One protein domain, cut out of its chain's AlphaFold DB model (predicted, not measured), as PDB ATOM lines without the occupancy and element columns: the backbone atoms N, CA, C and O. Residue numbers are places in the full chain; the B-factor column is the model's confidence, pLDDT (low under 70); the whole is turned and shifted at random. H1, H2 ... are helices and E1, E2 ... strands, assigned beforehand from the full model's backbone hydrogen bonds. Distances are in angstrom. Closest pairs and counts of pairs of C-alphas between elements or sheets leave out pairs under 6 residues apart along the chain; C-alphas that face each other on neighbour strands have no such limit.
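Overview. This is residues 518 to 576 of the 582 residues of an uncharacterized protein of Capitella teleta (UniProt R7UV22). What is the shape? A small hairpin of two strands, E1 and E2, has one long helix, H2, packed on E2, and residues 569 to 576 stick out. What builds it? The 59 printed residues hold E1, E2, short H1 and H2, a mixed class, only just compact, close to loose: radius of gyration of the C-alphas 12.4 A, spans 31 by 23 by 22 A.

Arrangement. How do strands pair? E1, residues 525 to 528, and E2, residues 538 to 541, are an antiparallel hairpin at 144 degrees; N 526 and O 540, 2.9 A, are within hydrogen-bond range. Where are the helices? The closest C-alphas of E2 and H2, residues 555 to 575, are Tyr 541 and Asn 565, 6.4 A apart. H1, residues 544 to 547, is close to but not clearly touching H2: the closest C-alphas, Trp 546 and Gly 557, are 7.0 A apart. Are their backbones bonded? H2 has 16 of 17 O i to N i+4 pairs within range; H1 is too short for any.

Along the chain. Where does E1 begin? C-alpha 525 is at (232.194, 215.429, 163.973). Where does H2 end? C-alpha 575 is at (212.249, 214.193, 163.494), 30.7 A from C-alpha 555.

Size, cuts and confidence. Is it cut? The printed part has no cut. Where is confidence low? Residue 531 is under 70.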
ATOM      1  N   ILE A 518     232.230 205.471 165.109       92.12
ATOM      2  CA  ILE A 518     231.587 206.147 163.975       92.12
ATOM      3  C   ILE A 518     231.860 207.649 164.022       92.12
ATOM      4  O   ILE A 518     232.284 208.210 163.015       92.12
ATOM      5  N   VAL A 519     231.666 208.307 165.168       90.81
ATOM      6  CA  VAL A 519     231.896 209.754 165.293       90.81
ATOM      7  C   VAL A 519     233.365 210.099 165.059       90.81
ATOM      8  O   VAL A 519     233.650 211.042 164.330       90.81
ATOM      9  N   THR A 520     234.293 209.317 165.616       89.88
ATOM     10  CA  THR A 520     235.740 209.556 165.464       89.88
ATOM     11  C   THR A 520     236.227 209.293 164.033       89.88
ATOM     12  O   THR A 520     237.235 209.855 163.619       89.88
ATOM     13  N   SER A 521     235.508 208.472 163.256       92.19
ATOM     14  CA  SER A 521     235.807 208.230 161.837       92.19
ATOM     15  C   SER A 521     235.429 209.390 160.906       92.19
ATOM     16  O   SER A 521     235.827 209.382 159.742       92.19
ATOM     17  N   GLN A 522     234.632 210.354 161.379       90.88
ATOM     18  CA  GLN A 522     234.171 211.488 160.580       90.88
ATOM     19  C   GLN A 522     234.987 212.738 160.908       90.88
ATOM     20  O   GLN A 522     234.986 213.204 162.043       90.88
ATOM     21  N   ASP A 523     235.602 213.352 159.896       87.06
ATOM     22  CA  ASP A 523     236.442 214.544 160.091       87.06
ATOM     23  C   ASP A 523     235.655 215.742 160.657       87.06
ATOM     24  O   ASP A 523     236.196 216.568 161.390       87.06
ATOM     25  N   ASN A 524     234.363 215.835 160.329       90.44
ATOM     26  CA  ASN A 524     233.475 216.949 160.671       90.44
ATOM     27  C   ASN A 524     232.668 216.774 161.965       90.44
ATOM     28  O   ASN A 524     231.880 217.661 162.308       90.44
ATOM     29  N   LEU A 525     232.855 215.672 162.694       91.12
ATOM     30  CA  LEU A 525     232.194 215.429 163.973       91.12
ATOM     31  C   LEU A 525     233.222 215.313 165.095       91.12
ATOM     32  O   LEU A 525     234.301 214.753 164.933       91.12
ATOM     33  N   ARG A 526     232.876 215.840 166.268       87.25
ATOM     34  CA  ARG A 526     233.721 215.760 167.460       87.25
ATOM     35  C   ARG A 526     232.918 215.287 168.651       87.25
ATOM     36  O   ARG A 526     231.851 215.829 168.929       87.25
ATOM     37  N   LEU A 527     233.458 214.316 169.377       87.00
ATOM     38  CA  LEU A 527     232.920 213.929 170.675       87.00
ATOM     39  C   LEU A 527     233.175 215.048 171.685       87.00
ATOM     40  O   LEU A 527     234.300 215.521 171.842       87.00
ATOM     41  N   VAL A 528     232.118 215.454 172.379       85.50
ATOM     42  CA  VAL A 528     232.178 216.409 173.483       85.50
ATOM     43  C   VAL A 528     231.933 215.650 174.777       85.50
ATOM     44  O   VAL A 528     230.929 214.955 174.934       85.50
ATOM     45  N   THR A 529     232.854 215.788 175.724       77.19
ATOM     46  CA  THR A 529     232.679 215.231 177.062       77.19
ATOM     47  C   THR A 529     231.686 216.093 177.833       77.19
ATOM     48  O   THR A 529     231.997 217.225 178.198       77.19
ATOM     49  N   LEU A 530     230.496 215.553 178.094       77.94
ATOM     50  CA  LEU A 530     229.539 216.147 179.020       77.94
ATOM     51  C   LEU A 530     229.668 215.461 180.386       77.94
ATOM     52  O   LEU A 530     229.439 214.249 180.474       77.94
ATOM     53  N   PRO A 531     230.024 216.201 181.452       69.88
ATOM     54  CA  PRO A 531     229.955 215.677 182.808       69.88
ATOM     55  C   PRO A 531     228.526 215.208 183.105       69.88
ATOM     56  O   PRO A 531     227.570 215.912 182.789       69.88
ATOM     57  N   ASN A 532     228.379 214.037 183.725       73.88
ATOM     58  CA  ASN A 532     227.096 213.487 184.181       73.88
ATOM     59  C   ASN A 532     226.084 213.122 183.072       73.88
ATOM     60  O   ASN A 532     224.892 212.994 183.349       73.88
ATOM     61  N   TRP A 533     226.523 212.923 181.823       83.06
ATOM     62  CA  TRP A 533     225.627 212.494 180.745       83.06
ATOM     63  C   TRP A 533     225.413 210.973 180.714       83.06
ATOM     64  O   TRP A 533     226.330 210.194 180.440       83.06
ATOM     65  N   ALA A 534     224.163 210.562 180.922       81.38
ATOM     66  CA  ALA A 534     223.707 209.175 180.917       81.38
ATOM     67  C   ALA A 534     223.237 208.730 179.514       81.38
ATOM     68  O   ALA A 534     222.056 208.473 179.295       81.38
ATOM     69  N   GLY A 535     224.147 208.667 178.535       85.81
ATOM     70  CA  GLY A 535     223.796 208.293 177.156       85.81
ATOM     71  C   GLY A 535     224.977 207.874 176.279       85.81
ATOM     72  O   GLY A 535     226.072 207.600 176.777       85.81
ATOM     73  N   LEU A 536     224.756 207.831 174.959       86.81
ATOM     74  CA  LEU A 536     225.780 207.454 173.972       86.81
ATOM     75  C   LEU A 536     226.948 208.445 173.914       86.81
ATOM     76  O   LEU A 536     228.069 208.032 173.670       86.81
ATOM     77  N   GLY A 537     226.702 209.731 174.156       83.75
ATOM     78  CA  GLY A 537     227.704 210.796 174.107       83.75
ATOM     79  C   GLY A 537     227.121 212.070 173.499       83.75
ATOM     80  O   GLY A 537     226.000 212.056 172.993       83.75
ATOM     81  N   ALA A 538     227.873 213.167 173.557       86.75
ATOM     82  CA  ALA A 538     227.522 214.404 172.870       86.75
ATOM     83  C   ALA A 538     228.428 214.609 171.660       86.75
ATOM     84  O   ALA A 538     229.616 214.284 171.700       86.75
ATOM     85  N   VAL A 539     227.858 215.152 170.588       89.19
ATOM     86  CA  VAL A 539     228.564 215.382 169.329       89.19
ATOM     87  C   VAL A 539     228.427 216.840 168.942       89.19
ATOM     88  O   VAL A 539     227.331 217.394 168.940       89.19
ATOM     89  N   GLN A 540     229.555 217.443 168.592       89.94
ATOM     90  CA  GLN A 540     229.622 218.747 167.964       89.94
ATOM     91  C   GLN A 540     229.926 218.557 166.483       89.94
ATOM     92  O   GLN A 540     230.944 217.969 166.118       89.94
ATOM     93  N   TYR A 541     229.055 219.085 165.633       90.88
ATOM     94  CA  TYR A 541     229.323 219.205 164.210       90.88
ATOM     95  C   TYR A 541     230.149 220.468 163.937       90.88
ATOM     96  O   TYR A 541     229.827 221.553 164.434       90.88
ATOM     97  N   VAL A 542     231.189 220.337 163.118       88.88
ATOM     98  CA  VAL A 542     232.067 221.432 162.693       88.88
ATOM     99  C   VAL A 542     232.017 221.521 161.172       88.88
ATOM    100  O   VAL A 542     232.286 220.543 160.479       88.88
ATOM    101  N   SER A 543     231.664 222.689 160.631       85.75
ATOM    102  CA  SER A 543     231.641 222.879 159.179       85.75
ATOM    103  C   SER A 543     233.056 222.864 158.595       85.75
ATOM    104  O   SER A 543     234.027 223.236 159.259       85.75
ATOM    105  N   ASN A 544     233.168 222.501 157.316       83.62
ATOM    106  CA  ASN A 544     234.458 222.391 156.627       83.62
ATOM    107  C   ASN A 544     235.288 223.687 156.654       83.62
ATOM    108  O   ASN A 544     236.510 223.634 156.627       83.62
ATOM    109  N   GLU A 545     234.636 224.846 156.751       81.38
ATOM    110  CA  GLU A 545     235.287 226.161 156.834       81.38
ATOM    111  C   GLU A 545     236.084 226.357 158.130       81.38
ATOM    112  O   GLU A 545     237.065 227.106 158.162       81.38
ATOM    113  N   TRP A 546     235.661 225.682 159.200       83.38
ATOM    114  CA  TRP A 546     236.259 225.792 160.523       83.38
ATOM    115  C   TRP A 546     237.162 224.607 160.875       83.38
ATOM    116  O   TRP A 546     237.950 224.739 161.811       83.38
ATOM    117  N   LEU A 547     237.114 223.503 160.117       81.94
ATOM    118  CA  LEU A 547     237.882 222.279 160.384       81.94
ATOM    119  C   LEU A 547     239.387 222.525 160.517       81.94
ATOM    120  O   LEU A 547     239.974 222.184 161.544       81.94
ATOM    121  N   ASP A 548     239.976 223.217 159.544       78.94
ATOM    122  CA  ASP A 548     241.418 223.501 159.499       78.94
ATOM    123  C   ASP A 548     241.866 224.572 160.514       78.94
ATOM    124  O   ASP A 548     243.056 224.852 160.657       78.94
ATOM    125  N   ARG A 549     240.920 225.226 161.206       80.19
ATOM    126  CA  ARG A 549     241.172 226.363 162.113       80.19
ATOM    127  C   ARG A 549     240.793 226.081 163.561       80.19
ATOM    128  O   ARG A 549     240.766 227.003 164.375       80.19
ATOM    129  N   MET A 550     240.506 224.828 163.902       77.19
ATOM    130  CA  MET A 550     240.032 224.460 165.236       77.19
ATOM    131  C   MET A 550     241.045 224.745 166.352       77.19
ATOM    132  O   MET A 550     240.631 225.136 167.442       77.19
ATOM    133  N   ASP A 551     242.347 224.639 166.073       76.62
ATOM    134  CA  ASP A 551     243.403 224.930 167.055       76.62
ATOM    135  C   ASP A 551     243.532 226.433 167.370       76.62
ATOM    136  O   ASP A 551     244.076 226.807 168.404       76.62
ATOM    137  N   ASN A 552     242.998 227.305 166.504       79.44
ATOM    138  CA  ASN A 552     243.007 228.764 166.646       79.44
ATOM    139  C   ASN A 552     241.642 229.360 166.260       79.44
ATOM    140  O   ASN A 552     241.532 230.206 165.367       79.44
ATOM    141  N   LEU A 553     240.581 228.895 166.927       81.25
ATOM    142  CA  LEU A 553     239.210 229.265 166.585       81.25
ATOM    143  C   LEU A 553     238.832 230.669 167.117       81.25
ATOM    144  O   LEU A 553     238.764 230.857 168.339       81.25
ATOM    145  N   PRO A 554     238.529 231.652 166.244       84.31
ATOM    146  CA  PRO A 554     238.101 232.984 166.668       84.31
ATOM    147  C   PRO A 554     236.701 232.958 167.304       84.31
ATOM    148  O   PRO A 554     235.884 232.083 167.016       84.31
ATOM    149  N   ASP A 555     236.384 233.965 168.124       84.56
ATOM    150  CA  ASP A 555     235.093 234.055 168.830       84.56
ATOM    151  C   ASP A 555     233.880 234.068 167.890       84.56
ATOM    152  O   ASP A 555     232.810 233.569 168.244       84.56
ATOM    153  N   LEU A 556     234.044 234.605 166.677       83.44
ATOM    154  CA  LEU A 556     233.019 234.547 165.637       83.44
ATOM    155  C   LEU A 556     232.744 233.096 165.206       83.44
ATOM    156  O   LEU A 556     231.587 232.685 165.179       83.44
ATOM    157  N   GLY A 557     233.795 232.300 164.986       82.19
ATOM    158  CA  GLY A 557     233.672 230.887 164.620       82.19
ATOM    159  C   GLY A 557     233.024 230.049 165.722       82.19
ATOM    160  O   GLY A 557     232.168 229.217 165.439       82.19
ATOM    161  N   LYS A 558     233.321 230.329 167.000       84.19
ATOM    162  CA  LYS A 558     232.618 229.692 168.135       84.19
ATOM    163  C   LYS A 558     231.114 229.965 168.100       84.19
ATOM    164  O   LYS A 558     230.315 229.051 168.298       84.19
ATOM    165  N   LYS A 559     230.717 231.218 167.848       86.44
ATOM    166  CA  LYS A 559     229.300 231.610 167.764       86.44
ATOM    167  C   LYS A 559     228.595 230.939 166.591       86.44
ATOM    168  O   LYS A 559     227.472 230.475 166.764       86.44
ATOM    169  N   GLU A 560     229.244 230.867 165.435       86.44
ATOM    170  CA  GLU A 560     228.690 230.222 164.243       86.44
ATOM    171  C   GLU A 560     228.522 228.714 164.429       86.44
ATOM    172  O   GLU A 560     227.437 228.195 164.166       86.44
ATOM    173  N   ILE A 561     229.535 228.021 164.963       87.56
ATOM    174  CA  ILE A 561     229.448 226.588 165.281       87.56
ATOM    175  C   ILE A 561     228.304 226.332 166.268       87.56
ATOM    176  O   ILE A 561     227.493 225.432 166.046       87.56
ATOM    177  N   ASN A 562     228.183 227.139 167.325       88.25
ATOM    178  CA  ASN A 562     227.098 226.996 168.298       88.25
ATOM    179  C   ASN A 562     225.720 227.247 167.673       88.25
ATOM    180  O   ASN A 562     224.792 226.477 167.907       88.25
ATOM    181  N   LEU A 563     225.571 228.300 166.862       89.19
ATOM    182  CA  LEU A 563     224.317 228.601 166.169       89.19
ATOM    183  C   LEU A 563     223.910 227.450 165.242       89.19
ATOM    184  O   LEU A 563     222.746 227.052 165.214       89.19
ATOM    185  N   LEU A 564     224.875 226.899 164.512       90.50
ATOM    186  CA  LEU A 564     224.646 225.814 163.575       90.50
ATOM    187  C   LEU A 564     224.257 224.517 164.296       90.50
ATOM    188  O   LEU A 564     223.262 223.905 163.917       90.50
ATOM    189  N   ASN A 565     224.954 224.140 165.373       90.94
ATOM    190  CA  ASN A 565     224.579 222.979 166.189       90.94
ATOM    191  C   ASN A 565     223.208 223.166 166.855       90.94
ATOM    192  O   ASN A 565     222.407 222.235 166.869       90.94
ATOM    193  N   ASN A 566     222.882 224.375 167.327       89.12
ATOM    194  CA  ASN A 566     221.557 224.677 167.873       89.12
ATOM    195  C   ASN A 566     220.446 224.467 166.837       89.12
ATOM    196  O   ASN A 566     219.431 223.833 167.129       89.12
ATOM    197  N   ASN A 567     220.651 224.968 165.617       88.62
ATOM    198  CA  ASN A 567     219.706 224.793 164.519       88.62
ATOM    199  C   ASN A 567     219.588 223.322 164.101       88.62
ATOM    200  O   ASN A 567     218.471 222.841 163.908       88.62
ATOM    201  N   LEU A 568     220.712 222.601 164.013       88.44
ATOM    202  CA  LEU A 568     220.732 221.167 163.715       88.44
ATOM    203  C   LEU A 568     219.940 220.381 164.752       88.44
ATOM    204  O   LEU A 568     219.054 219.622 164.383       88.44
ATOM    205  N   VAL A 569     220.188 220.594 166.045       87.38
ATOM    206  CA  VAL A 569     219.449 219.896 167.104       87.38
ATOM    207  C   VAL A 569     217.969 220.264 167.076       87.38
ATOM    208  O   VAL A 569     217.136 219.387 167.258       87.38
ATOM    209  N   HIS A 570     217.607 221.522 166.809       85.56
ATOM    210  CA  HIS A 570     216.199 221.903 166.668       85.56
ATOM    211  C   HIS A 570     215.520 221.183 165.488       85.56
ATOM    212  O   HIS A 570     214.370 220.758 165.601       85.56
ATOM    213  N   GLN A 571     216.217 221.025 164.362       86.25
ATOM    214  CA  GLN A 571     215.713 220.270 163.212       86.25
ATOM    215  C   GLN A 571     215.636 218.770 163.512       86.25
ATOM    216  O   GLN A 571     214.599 218.157 163.277       86.25
ATOM    217  N   LEU A 572     216.685 218.186 164.089       85.56
ATOM    218  CA  LEU A 572     216.731 216.770 164.452       85.56
ATOM    219  C   LEU A 572     215.662 216.424 165.491       85.56
ATOM    220  O   LEU A 572     214.961 215.438 165.308       85.56
ATOM    221  N   LYS A 573     215.430 217.288 166.488       83.81
ATOM    222  CA  LYS A 573     214.337 217.153 167.469       83.81
ATOM    223  C   LYS A 573     212.951 217.058 166.849       83.81
ATOM    224  O   LYS A 573     212.066 216.437 167.429       83.81
ATOM    225  N   SER A 574     212.741 217.716 165.708       79.50
ATOM    226  CA  SER A 574     211.458 217.650 165.002       79.50
ATOM    227  C   SER A 574     211.223 216.288 164.337       79.50
ATOM    228  O   SER A 574     210.074 215.931 164.093       79.50
ATOM    229  N   ALA A 575     212.295 215.529 164.081       80.69
ATOM    230  CA  ALA A 575     212.249 214.193 163.494       80.69
ATOM    231  C   ALA A 575     212.366 213.077 164.549       80.69
ATOM    232  O   ALA A 575     211.685 212.062 164.432       80.69
ATOM    233  N   ASP A 576     213.201 213.269 165.572       75.75
ATOM    234  CA  ASP A 576     213.466 212.304 166.637       75.75
ATOM    235  C   ASP A 576     213.723 213.028 167.969       75.75
ATOM    236  O   ASP A 576     214.609 213.879 168.094       75.75
TER     237      ASP A 576